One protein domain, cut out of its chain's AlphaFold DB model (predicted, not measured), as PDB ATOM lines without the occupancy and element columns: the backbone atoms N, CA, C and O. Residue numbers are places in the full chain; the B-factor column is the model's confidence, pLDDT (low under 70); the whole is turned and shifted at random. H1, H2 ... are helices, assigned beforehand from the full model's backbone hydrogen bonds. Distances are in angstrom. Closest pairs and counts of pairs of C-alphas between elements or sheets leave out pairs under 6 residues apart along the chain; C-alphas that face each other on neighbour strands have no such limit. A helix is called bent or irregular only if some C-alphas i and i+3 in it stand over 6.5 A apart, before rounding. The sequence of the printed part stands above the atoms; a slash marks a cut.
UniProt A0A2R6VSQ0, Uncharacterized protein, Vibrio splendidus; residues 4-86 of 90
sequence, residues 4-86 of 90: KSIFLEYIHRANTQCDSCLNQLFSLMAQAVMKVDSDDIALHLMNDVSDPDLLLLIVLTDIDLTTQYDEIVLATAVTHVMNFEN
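This is residues 4 to 86 of the 90 residues of an uncharacterized protein of Vibrio splendidus (UniProt A0A2R6VSQ0). A helical hairpin, H1 and H2 side by side, lies across a second pair of neighbouring helices, H4 and H6. H3 sits off one end of the hairpin, and the short H5 packs on H2 by the corner after H4. The printed part has 83 residues with six named helices, H1 to H6 in order, and no named strand; the class is all helix. It is compact, with a radius of gyration of the C-alphas of 11.9 A and spans of 36 by 29 by 20 A.

H2, the longest helix, is residues 20 to 35, 23.6 A from C-alpha 20 at (-19.476, -29.021, -48.399) to C-alpha 35; it is irregular, with C-alphas 21 and 24 7.1 A apart. H1 is residues 4 to 17, 20.5 A, beginning at (2.583, -36.136, -43.707). H3 is residues 38 to 46, 12.4 A; H4 residues 51 to 61, 15.4 A; H5 residues 63 to 66. H6, residues 71 to 82, 16.3 A, ends at (-8.396, -40.718, -38.003).

H2 and H1 form a hairpin and touch at a shallow tilt of 4 degrees, opposite ways; their closest C-alphas, of Ala 30 and Leu 8, are 5.7 A apart. With residues 29 to 33 alone H2 touches H4, about perpendicular at 86 degrees, closest C-alphas Met 29 and Val 59, 6.2 A. H4 and H6 touch at a shallow tilt of 33 degrees, only just short of steep, opposite ways, closest C-alphas Leu 56 and Val 78, 6.1 A. H3 is close to H4 but not clearly touching, closest C-alphas His 44 and Leu 54, 7.3 A. Every O i to N i+4 pair is within hydrogen-bond range in H1, H3, H4 and H6, and 10 of 12 in H2; H5 is too short for such a pair, and its one O i to N i+3 pair is not within range.

The C-alphas farthest apart, of Ser 20 and Met 46, are 36.3 A apart. The printed part has no cut, and the five links between helices are tight. Mean pLDDT of the printed part is 91.2; residues 85 to 86 are under 70.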
ATOM      1  N   LYS A   4       3.204 -37.316 -43.097       90.50
ATOM      2  CA  LYS A   4       2.583 -36.136 -43.707       90.50
ATOM      3  C   LYS A   4       1.676 -36.508 -44.887       90.50
ATOM      4  O   LYS A   4       0.544 -36.046 -44.957       90.50
ATOM      5  N   SER A   5       2.148 -37.356 -45.805       90.19
ATOM      6  CA  SER A   5       1.330 -37.823 -46.934       90.19
ATOM      7  C   SER A   5       0.117 -38.636 -46.482       90.19
ATOM      8  O   SER A   5      -0.948 -38.476 -47.068       90.19
ATOM      9  N   ILE A   6       0.264 -39.451 -45.434       90.44
ATOM     10  CA  ILE A   6      -0.834 -40.253 -44.874       90.44
ATOM     11  C   ILE A   6      -1.923 -39.343 -44.295       90.44
ATOM     12  O   ILE A   6      -3.096 -39.499 -44.625       90.44
ATOM     13  N   PHE A   7      -1.548 -38.331 -43.509       93.12
ATOM     14  CA  PHE A   7      -2.512 -37.358 -42.991       93.12
ATOM     15  C   PHE A   7      -3.238 -36.605 -44.099       93.12
ATOM     16  O   PHE A   7      -4.455 -36.453 -44.032       93.12
ATOM     17  N   LEU A   8      -2.527 -36.166 -45.141       94.25
ATOM     18  CA  LEU A   8      -3.166 -35.504 -46.279       94.25
ATOM     19  C   LEU A   8      -4.172 -36.424 -46.977       94.25
ATOM     20  O   LEU A   8      -5.273 -35.986 -47.303       94.25
ATOM     21  N   GLU A   9      -3.832 -37.698 -47.167       92.88
ATOM     22  CA  GLU A   9      -4.745 -38.684 -47.744       92.88
ATOM     23  C   GLU A   9      -6.013 -38.855 -46.893       92.88
ATOM     24  O   GLU A   9      -7.125 -38.789 -47.425       92.88
ATOM     25  N   TYR A  10      -5.873 -39.001 -45.573       92.56
ATOM     26  CA  TYR A  10      -7.017 -39.145 -44.667       92.56
ATOM     27  C   TYR A  10      -7.887 -37.889 -44.622       92.56
ATOM     28  O   TYR A  10      -9.114 -37.995 -44.678       92.56
ATOM     29  N   ILE A  11      -7.280 -36.699 -44.601       94.12
ATOM     30  CA  ILE A  11      -8.008 -35.427 -44.650       94.12
ATOM     31  C   ILE A  11      -8.776 -35.304 -45.969       94.12
ATOM     32  O   ILE A  11      -9.954 -34.946 -45.965       94.12
ATOM     33  N   HIS A  12      -8.152 -35.633 -47.103       92.69
ATOM     34  CA  HIS A  12      -8.827 -35.601 -48.399       92.69
ATOM     35  C   HIS A  12      -9.981 -36.602 -48.470       92.69
ATOM     36  O   HIS A  12     -11.055 -36.253 -48.960       92.69
ATOM     37  N   ARG A  13      -9.802 -37.816 -47.937       90.12
ATOM     38  CA  ARG A  13     -10.868 -38.821 -47.867       90.12
ATOM     39  C   ARG A  13     -12.039 -38.333 -47.014       90.12
ATOM     40  O   ARG A  13     -13.168 -38.354 -47.504       90.12
ATOM     41  N   ALA A  14     -11.774 -37.827 -45.809       89.62
ATOM     42  CA  ALA A  14     -12.795 -37.246 -44.937       89.62
ATOM     43  C   ALA A  14     -13.552 -36.107 -45.635       89.62
ATOM     44  O   ALA A  14     -14.781 -36.090 -45.648       89.62
ATOM     45  N   ASN A  15     -12.821 -35.222 -46.317       90.31
ATOM     46  CA  ASN A  15     -13.396 -34.111 -47.065       90.31
ATOM     47  C   ASN A  15     -14.352 -34.570 -48.178       90.31
ATOM     48  O   ASN A  15     -15.411 -33.986 -48.360       90.31
ATOM     49  N   THR A  16     -14.015 -35.635 -48.914       88.69
ATOM     50  CA  THR A  16     -14.882 -36.144 -49.995       88.69
ATOM     51  C   THR A  16     -16.175 -36.806 -49.519       88.69
ATOM     52  O   THR A  16     -17.093 -36.972 -50.318       88.69
ATOM     53  N   GLN A  17     -16.252 -37.202 -48.247       85.06
ATOM     54  CA  GLN A  17     -17.411 -37.896 -47.677       85.06
ATOM     55  C   GLN A  17     -18.292 -36.998 -46.805       85.06
ATOM     56  O   GLN A  17     -19.378 -37.412 -46.401       85.06
ATOM     57  N   CYS A  18     -17.828 -35.785 -46.516       84.94
ATOM     58  CA  CYS A  18     -18.520 -34.820 -45.679       84.94
ATOM     59  C   CYS A  18     -19.308 -33.792 -46.496       84.94
ATOM     60  O   CYS A  18     -19.103 -33.611 -47.698       84.94
ATOM     61  N   ASP A  19     -20.196 -33.079 -45.804       85.25
ATOM     62  CA  ASP A  19     -20.900 -31.934 -46.367       85.25
ATOM     63  C   ASP A  19     -19.930 -30.821 -46.775       85.25
ATOM     64  O   ASP A  19     -18.931 -30.540 -46.107       85.25
ATOM     65  N   SER A  20     -20.289 -30.105 -47.841       86.69
ATOM     66  CA  SER A  20     -19.476 -29.021 -48.399       86.69
ATOM     67  C   SER A  20     -19.217 -27.868 -47.426       86.69
ATOM     68  O   SER A  20     -18.266 -27.108 -47.619       86.69
ATOM     69  N   CYS A  21     -20.020 -27.740 -46.364       87.25
ATOM     70  CA  CYS A  21     -19.805 -26.763 -45.299       87.25
ATOM     71  C   CYS A  21     -18.521 -27.027 -44.492       87.25
ATOM     72  O   CYS A  21     -17.966 -26.088 -43.928       87.25
ATOM     73  N   LEU A  22     -18.013 -28.265 -44.481       90.69
ATOM     74  CA  LEU A  22     -16.774 -28.646 -43.797       90.69
ATOM     75  C   LEU A  22     -15.533 -28.540 -44.697       90.69
ATOM     76  O   LEU A  22     -14.410 -28.687 -44.213       90.69
ATOM     77  N   ASN A  23     -15.702 -28.213 -45.985       92.81
ATOM     78  CA  ASN A  23     -14.594 -28.131 -46.941       92.81
ATOM     79  C   ASN A  23     -13.496 -27.162 -46.501       92.81
ATOM     80  O   ASN A  23     -12.309 -27.431 -46.696       92.81
ATOM     81  N   GLN A  24     -13.882 -26.025 -45.920       94.44
ATOM     82  CA  GLN A  24     -12.925 -25.029 -45.445       94.44
ATOM     83  C   GLN A  24     -12.101 -25.564 -44.272       94.44
ATOM     84  O   GLN A  24     -10.884 -25.394 -44.271       94.44
ATOM     85  N   LEU A  25     -12.737 -26.254 -43.322       95.81
ATOM     86  CA  LEU A  25     -12.058 -26.872 -42.184       95.81
ATOM     87  C   LEU A  25     -11.011 -27.884 -42.658       95.81
ATOM     88  O   LEU A  25      -9.836 -27.752 -42.325       95.81
ATOM     89  N   PHE A  26     -11.400 -28.841 -43.505       95.38
ATOM     90  CA  PHE A  26     -10.467 -29.854 -44.007       95.38
ATOM     91  C   PHE A  26      -9.370 -29.263 -44.899       95.38
ATOM     92  O   PHE A  26      -8.227 -29.716 -44.857       95.38
ATOM     93  N   SER A  27      -9.672 -28.211 -45.666       95.62
ATOM     94  CA  SER A  27      -8.655 -27.501 -46.452       95.62
ATOM     95  C   SER A  27      -7.606 -26.838 -45.559       95.62
ATOM     96  O   SER A  27      -6.417 -26.898 -45.868       95.62
ATOM     97  N   LEU A  28      -8.026 -26.228 -44.448       97.00
ATOM     98  CA  LEU A  28      -7.116 -25.621 -43.477       97.00
ATOM     99  C   LEU A  28      -6.306 -26.682 -42.722       97.00
ATOM    100  O   LEU A  28      -5.102 -26.512 -42.563       97.00
ATOM    101  N   MET A  29      -6.912 -27.819 -42.359       97.00
ATOM    102  CA  MET A  29      -6.185 -28.964 -41.787       97.00
ATOM    103  C   MET A  29      -5.099 -29.484 -42.735       97.00
ATOM    104  O   MET A  29      -3.964 -29.697 -42.313       97.00
ATOM    105  N   ALA A  30      -5.403 -29.634 -44.028       96.69
ATOM    106  CA  ALA A  30      -4.410 -30.047 -45.019       96.69
ATOM    107  C   ALA A  30      -3.268 -29.024 -45.142       96.69
ATOM    108  O   ALA A  30      -2.098 -29.397 -45.233       96.69
ATOM    109  N   GLN A  31      -3.585 -27.725 -45.103       96.56
ATOM    110  CA  GLN A  31      -2.571 -26.670 -45.107       96.56
ATOM    111  C   GLN A  31      -1.690 -26.712 -43.856       96.56
ATOM    112  O   GLN A  31      -0.471 -26.641 -43.996       96.56
ATOM    113  N   ALA A  32      -2.267 -26.887 -42.666       96.25
ATOM    114  CA  ALA A  32      -1.519 -27.030 -41.419       96.25
ATOM    115  C   ALA A  32      -0.524 -28.197 -41.496       96.25
ATOM    116  O   ALA A  32       0.668 -28.018 -41.257       96.25
ATOM    117  N   VAL A  33      -0.975 -29.363 -41.967       95.50
ATOM    118  CA  VAL A  33      -0.114 -30.538 -42.186       95.50
ATOM    119  C   VAL A  33       1.011 -30.252 -43.187       95.50
ATOM    120  O   VAL A  33       2.138 -30.709 -42.995       95.50
ATOM    121  N   MET A  34       0.753 -29.483 -44.249       94.44
ATOM    122  CA  MET A  34       1.798 -29.106 -45.209       94.44
ATOM    123  C   MET A  34       2.849 -28.160 -44.612       94.44
ATOM    124  O   MET A  34       4.027 -28.312 -44.950       94.44
ATOM    125  N   LYS A  35       2.441 -27.221 -43.745       94.00
ATOM    126  CA  LYS A  35       3.317 -26.209 -43.122       94.00
ATOM    127  C   LYS A  35       4.325 -26.804 -42.134       94.00
ATOM    128  O   LYS A  35       5.424 -26.273 -42.023       94.00
ATOM    129  N   VAL A  36       3.950 -27.862 -41.414       92.12
ATOM    130  CA  VAL A  36       4.788 -28.482 -40.371       92.12
ATOM    131  C   VAL A  36       6.052 -29.073 -40.984       92.12
ATOM    132  O   VAL A  36       5.972 -29.714 -42.029       92.12
ATOM    133  N   ASP A  37       7.215 -28.903 -40.358       90.25
ATOM    134  CA  ASP A  37       8.445 -29.517 -40.860       90.25
ATOM    135  C   ASP A  37       8.380 -31.052 -40.742       90.25
ATOM    136  O   ASP A  37       7.870 -31.619 -39.775       90.25
ATOM    137  N   SER A  38       8.892 -31.750 -41.750       86.50
ATOM    138  CA  SER A  38       9.002 -33.209 -41.712       86.50
ATOM    139  C   SER A  38       9.945 -33.674 -40.598       86.50
ATOM    140  O   SER A  38       9.725 -34.752 -40.042       86.50
ATOM    141  N   ASP A  39      10.956 -32.870 -40.255       87.19
ATOM    142  CA  ASP A  39      11.880 -33.170 -39.158       87.19
ATOM    143  C   ASP A  39      11.181 -33.078 -37.792       87.19
ATOM    144  O   ASP A  39      11.387 -33.940 -36.935       87.19
ATOM    145  N   ASP A  40      10.270 -32.114 -37.619       86.56
ATOM    146  CA  ASP A  40       9.435 -32.015 -36.419       86.56
ATOM    147  C   ASP A  40       8.506 -33.228 -36.302       86.56
ATOM    148  O   ASP A  40       8.398 -33.826 -35.234       86.56
ATOM    149  N   ILE A  41       7.873 -33.656 -37.400       86.00
ATOM    150  CA  ILE A  41       7.055 -34.881 -37.427       86.00
ATOM    151  C   ILE A  41       7.886 -36.096 -36.999       86.00
ATOM    152  O   ILE A  41       7.450 -36.877 -36.153       86.00
ATOM    153  N   ALA A  42       9.096 -36.246 -37.545       84.94
ATOM    154  CA  ALA A  42       9.984 -37.346 -37.194       84.94
ATOM    155  C   ALA A  42      10.373 -37.319 -35.707       84.94
ATOM    156  O   ALA A  42      10.374 -38.369 -35.065       84.94
ATOM    157  N   LEU A  43      10.644 -36.137 -35.145       85.75
ATOM    158  CA  LEU A  43      10.957 -35.970 -33.727       85.75
ATOM    159  C   LEU A  43       9.799 -36.414 -32.822       85.75
ATOM    160  O   LEU A  43      10.031 -37.102 -31.830       85.75
ATOM    161  N   HIS A  44       8.556 -36.055 -33.150       86.19
ATOM    162  CA  HIS A  44       7.391 -36.472 -32.360       86.19
ATOM    163  C   HIS A  44       7.171 -37.988 -32.424       86.19
ATOM    164  O   HIS A  44       6.918 -38.611 -31.396       86.19
ATOM    165  N   LEU A  45       7.362 -38.597 -33.597       83.81
ATOM    166  CA  LEU A  45       7.276 -40.051 -33.755       83.81
ATOM    167  C   LEU A  45       8.380 -40.790 -32.982       83.81
ATOM    168  O   LEU A  45       8.129 -41.859 -32.437       83.81
ATOM    169  N   MET A  46       9.588 -40.221 -32.881       87.38
ATOM    170  CA  MET A  46      10.660 -40.772 -32.034       87.38
ATOM    171  C   MET A  46      10.326 -40.731 -30.536       87.38
ATOM    172  O   MET A  46      10.921 -41.483 -29.768       87.38
ATOM    173  N   ASN A  47       9.396 -39.866 -30.126       89.06
ATOM    174  CA  ASN A  47       8.913 -39.753 -28.752       89.06
ATOM    175  C   ASN A  47       7.640 -40.587 -28.496       89.06
ATOM    176  O   ASN A  47       6.941 -40.326 -27.519       89.06
ATOM    177  N   ASP A  48       7.326 -41.557 -29.365       87.56
ATOM    178  CA  ASP A  48       6.144 -42.429 -29.278       87.56
ATOM    179  C   ASP A  48       4.798 -41.670 -29.251       87.56
ATOM    180  O   ASP A  48       3.804 -42.151 -28.702       87.56
ATOM    181  N   VAL A  49       4.738 -40.479 -29.857       89.56
ATOM    182  CA  VAL A  49       3.465 -39.771 -30.066       89.56
ATOM    183  C   VAL A  49       2.637 -40.540 -31.095       89.56
ATOM    184  O   VAL A  49       3.133 -40.869 -32.173       89.56
ATOM    185  N   SER A  50       1.373 -40.820 -30.767       90.56
ATOM    186  CA  SER A  50       0.465 -41.527 -31.673       90.56
ATOM    187  C   SER A  50       0.088 -40.662 -32.882       90.56
ATOM    188  O   SER A  50       0.065 -39.434 -32.793       90.56
ATOM    189  N   ASP A  51      -0.251 -41.287 -34.011       90.50
ATOM    190  CA  ASP A  51      -0.674 -40.564 -35.217       90.50
ATOM    191  C   ASP A  51      -1.881 -39.625 -34.960       90.50
ATOM    192  O   ASP A  51      -1.835 -38.472 -35.404       90.50
ATOM    193  N   PRO A  52      -2.931 -40.027 -34.205       91.81
ATOM    194  CA  PRO A  52      -4.033 -39.122 -33.875       91.81
ATOM    195  C   PRO A  52      -3.607 -37.930 -33.022       91.81
ATOM    196  O   PRO A  52      -4.035 -36.806 -33.288       91.81
ATOM    197  N   ASP A  53      -2.751 -38.161 -32.025       92.88
ATOM    198  CA  ASP A  53      -2.254 -37.101 -31.146       92.88
ATOM    199  C   ASP A  53      -1.343 -36.134 -31.904       92.88
ATOM    200  O   ASP A  53      -1.387 -34.925 -31.679       92.88
ATOM    201  N   LEU A  54      -0.552 -36.646 -32.849       93.94
ATOM    202  CA  LEU A  54       0.288 -35.832 -33.716       93.94
ATOM    203  C   LEU A  54      -0.561 -34.940 -34.628       93.94
ATOM    204  O   LEU A  54      -0.301 -33.740 -34.721       93.94
ATOM    205  N   LEU A  55      -1.593 -35.489 -35.277       95.00
ATOM    206  CA  LEU A  55      -2.495 -34.683 -36.100       95.00
ATOM    207  C   LEU A  55      -3.251 -33.650 -35.252       95.00
ATOM    208  O   LEU A  55      -3.402 -32.503 -35.678       95.00
ATOM    209  N   LEU A  56      -3.674 -34.022 -34.041       96.25
ATOM    210  CA  LEU A  56      -4.296 -33.101 -33.095       96.25
ATOM    211  C   LEU A  56      -3.356 -31.951 -32.727       96.25
ATOM    212  O   LEU A  56      -3.764 -30.795 -32.788       96.25
ATOM    213  N   LEU A  57      -2.096 -32.252 -32.406       95.12
ATOM    214  CA  LEU A  57      -1.087 -31.246 -32.086       95.12
ATOM    215  C   LEU A  57      -0.874 -30.276 -33.252       95.12
ATOM    216  O   LEU A  57      -0.867 -29.065 -33.046       95.12
ATOM    217  N   ILE A  58      -0.756 -30.784 -34.480       95.38
ATOM    218  CA  ILE A  58      -0.609 -29.956 -35.686       95.38
ATOM    219  C   ILE A  58      -1.801 -29.002 -35.840       95.38
ATOM    220  O   ILE A  58      -1.630 -27.807 -36.066       95.38
ATOM    221  N   VAL A  59      -3.017 -29.522 -35.688       96.31
ATOM    222  CA  VAL A  59      -4.256 -28.757 -35.867       96.31
ATOM    223  C   VAL A  59      -4.446 -27.715 -34.759       96.31
ATOM    224  O   VAL A  59      -4.857 -26.593 -35.045       96.31
ATOM    225  N   LEU A  60      -4.118 -28.053 -33.508       96.56
ATOM    226  CA  LEU A  60      -4.225 -27.149 -32.356       96.56
ATOM    227  C   LEU A  60      -3.089 -26.119 -32.267       96.56
ATOM    228  O   LEU A  60      -3.177 -25.189 -31.470       96.56
ATOM    229  N   THR A  61      -2.021 -26.266 -33.051       95.00
ATOM    230  CA  THR A  61      -0.900 -25.307 -33.082       95.00
ATOM    231  C   THR A  61      -0.918 -24.397 -34.309       95.00
ATOM    232  O   THR A  61      -0.199 -23.397 -34.342       95.00
ATOM    233  N   ASP A  62      -1.769 -24.682 -35.297       96.56
ATOM    234  CA  ASP A  62      -1.963 -23.807 -36.450       96.56
ATOM    235  C   ASP A  62      -2.881 -22.620 -36.102       96.56
ATOM    236  O   ASP A  62      -4.007 -22.759 -35.610       96.56
ATOM    237  N   ILE A  63      -2.373 -21.415 -36.360       94.81
ATOM    238  CA  ILE A  63      -3.044 -20.151 -36.029       94.81
ATOM    239  C   ILE A  63      -4.305 -19.952 -36.880       94.81
ATOM    240  O   ILE A  63      -5.307 -19.432 -36.385       94.81
ATOM    241  N   ASP A  64      -4.291 -20.370 -38.147       95.94
ATOM    242  CA  ASP A  64      -5.433 -20.163 -39.040       95.94
ATOM    243  C   ASP A  64      -6.623 -21.032 -38.605       95.94
ATOM    244  O   ASP A  64      -7.771 -20.603 -38.710       95.94
ATOM    245  N   LEU A  65      -6.358 -22.226 -38.068       96.38
ATOM    246  CA  LEU A  65      -7.374 -23.116 -37.507       96.38
ATOM    247  C   LEU A  65      -7.903 -22.627 -36.157       96.38
ATOM    248  O   LEU A  65      -9.112 -22.462 -36.003       96.38
ATOM    249  N   THR A  66      -7.016 -22.351 -35.202       96.12
ATOM    250  CA  THR A  66      -7.386 -21.982 -33.819       96.12
ATOM    251  C   THR A  66      -8.058 -20.614 -33.693       96.12
ATOM    252  O   THR A  66      -8.757 -20.353 -32.718       96.12
ATOM    253  N   THR A  67      -7.898 -19.733 -34.683       95.88
ATOM    254  CA  THR A  67      -8.628 -18.454 -34.740       95.88
ATOM    255  C   THR A  67     -10.041 -18.586 -35.308       95.88
ATOM    256  O   THR A  67     -10.879 -17.720 -35.053       95.88
ATOM    257  N   GLN A  68     -10.321 -19.645 -36.076       96.12
ATOM    258  CA  GLN A  68     -11.601 -19.848 -36.768       96.12
ATOM    259  C   GLN A  68     -12.489 -20.905 -36.109       96.12
ATOM    260  O   GLN A  68     -13.714 -20.815 -36.209       96.12
ATOM    261  N   TYR A  69     -11.893 -21.902 -35.459       96.25
ATOM    262  CA  TYR A  69     -12.600 -23.050 -34.909       96.25
ATOM    263  C   TYR A  69     -12.211 -23.285 -33.456       96.25
ATOM    264  O   TYR A  69     -11.055 -23.142 -33.066       96.25
ATOM    265  N   ASP A  70     -13.208 -23.680 -32.674       95.62
ATOM    266  CA  ASP A  70     -13.025 -24.084 -31.288       95.62
ATOM    267  C   ASP A  70     -12.238 -25.401 -31.188       95.62
ATOM    268  O   ASP A  70     -12.348 -26.274 -32.057       95.62
ATOM    269  N   GLU A  71     -11.485 -25.566 -30.102       94.31
ATOM    270  CA  GLU A  71     -10.682 -26.762 -29.838       94.31
ATOM    271  C   GLU A  71     -11.504 -28.060 -29.899       94.31
ATOM    272  O   GLU A  71     -11.020 -29.073 -30.405       94.31
ATOM    273  N   ILE A  72     -12.773 -28.030 -29.475       96.06
ATOM    274  CA  ILE A  72     -13.666 -29.193 -29.494       96.06
ATOM    275  C   ILE A  72     -14.014 -29.573 -30.936       96.06
ATOM    276  O   ILE A  72     -14.053 -30.759 -31.280       96.06
ATOM    277  N   VAL A  73     -14.246 -28.578 -31.799       95.06
ATOM    278  CA  VAL A  73     -14.523 -28.799 -33.227       95.06
ATOM    279  C   VAL A  73     -13.298 -29.401 -33.902       95.06
ATOM    280  O   VAL A  73     -13.421 -30.381 -34.636       95.06
ATOM    281  N   LEU A  74     -12.115 -28.865 -33.602       96.62
ATOM    282  CA  LEU A  74     -10.846 -29.357 -34.128       96.62
ATOM    283  C   LEU A  74     -10.557 -30.797 -33.678       96.62
ATOM    284  O   LEU A  74     -10.274 -31.651 -34.516       96.62
ATOM    285  N   ALA A  75     -10.723 -31.109 -32.392       96.00
ATOM    286  CA  ALA A  75     -10.547 -32.465 -31.867       96.00
ATOM    287  C   ALA A  75     -11.544 -33.469 -32.473       96.00
ATOM    288  O   ALA A  75     -11.188 -34.606 -32.802       96.00
ATOM    289  N   THR A  76     -12.791 -33.039 -32.685       94.62
ATOM    290  CA  THR A  76     -13.817 -33.860 -33.342       94.62
ATOM    291  C   THR A  76     -13.461 -34.120 -34.806       94.62
ATOM    292  O   THR A  76     -13.577 -35.252 -35.274       94.62
ATOM    293  N   ALA A  77     -12.978 -33.102 -35.523       94.19
ATOM    294  CA  ALA A  77     -12.537 -33.239 -36.906       94.19
ATOM    295  C   ALA A  77     -11.343 -34.193 -37.029       94.19
ATOM    296  O   ALA A  77     -11.353 -35.063 -37.897       94.19
ATOM    297  N   VAL A  78     -10.362 -34.099 -36.129       95.19
ATOM    298  CA  VAL A  78      -9.227 -35.033 -36.072       95.19
ATOM    299  C   VAL A  78      -9.708 -36.457 -35.817       95.19
ATOM    300  O   VAL A  78      -9.356 -37.357 -36.571       95.19
ATOM    301  N   THR A  79     -10.588 -36.664 -34.834       93.12
ATOM    302  CA  THR A  79     -11.183 -37.984 -34.568       93.12
ATOM    303  C   THR A  79     -11.878 -38.541 -35.813       93.12
ATOM    304  O   THR A  79     -11.731 -39.714 -36.148       93.12
ATOM    305  N   HIS A  80     -12.615 -37.695 -36.538       91.31
ATOM    306  CA  HIS A  80     -13.285 -38.092 -37.770       91.31
ATOM    307  C   HIS A  80     -12.298 -38.472 -38.883       91.31
ATOM    308  O   HIS A  80     -12.479 -39.507 -39.520       91.31
ATOM    309  N   VAL A  81     -11.234 -37.687 -39.079       92.19
ATOM    310  CA  VAL A  81     -10.161 -37.979 -40.044       92.19
ATOM    311  C   VAL A  81      -9.459 -39.294 -39.703       92.19
ATOM    312  O   VAL A  81      -9.279 -40.136 -40.579       92.19
ATOM    313  N   MET A  82      -9.120 -39.518 -38.433       91.25
ATOM    314  CA  MET A  82      -8.396 -40.718 -38.003       91.25
ATOM    315  C   MET A  82      -9.270 -41.975 -38.002       91.25
ATOM    316  O   MET A  82      -8.766 -43.078 -38.162       91.25
ATOM    317  N   ASN A  83     -10.599 -41.856 -37.950       86.69
ATOM    318  CA  ASN A  83     -11.471 -43.021 -38.133       86.69
ATOM    319  C   ASN A  83     -11.341 -43.670 -39.529       86.69
ATOM    320  O   ASN A  83     -11.686 -44.847 -39.686       86.69
ATOM    321  N   PHE A  84     -10.799 -42.956 -40.523       70.56
ATOM    322  CA  PHE A  84     -10.470 -43.517 -41.839       70.56
ATOM    323  C   PHE A  84      -9.222 -44.406 -41.848       70.56
ATOM    324  O   PHE A  84      -9.084 -45.217 -42.764       70.56
ATOM    325  N   GLU A  85      -8.370 -44.315 -40.824       63.56
ATOM    326  CA  GLU A  85      -7.254 -45.237 -40.582       63.56
ATOM    327  C   GLU A  85      -7.765 -46.680 -40.406       63.56
ATOM    328  O   GLU A  85      -7.178 -47.633 -40.912       63.56
ATOM    329  N   ASN A  86      -8.935 -46.838 -39.776       54.16
ATOM    330  CA  ASN A  86      -9.528 -48.137 -39.443       54.16
ATOM    331  C   ASN A  86     -10.295 -48.810 -40.599       54.16
ATOM    332  O   ASN A  86     -10.800 -49.919 -40.429       54.16
TER     333      ASN A  86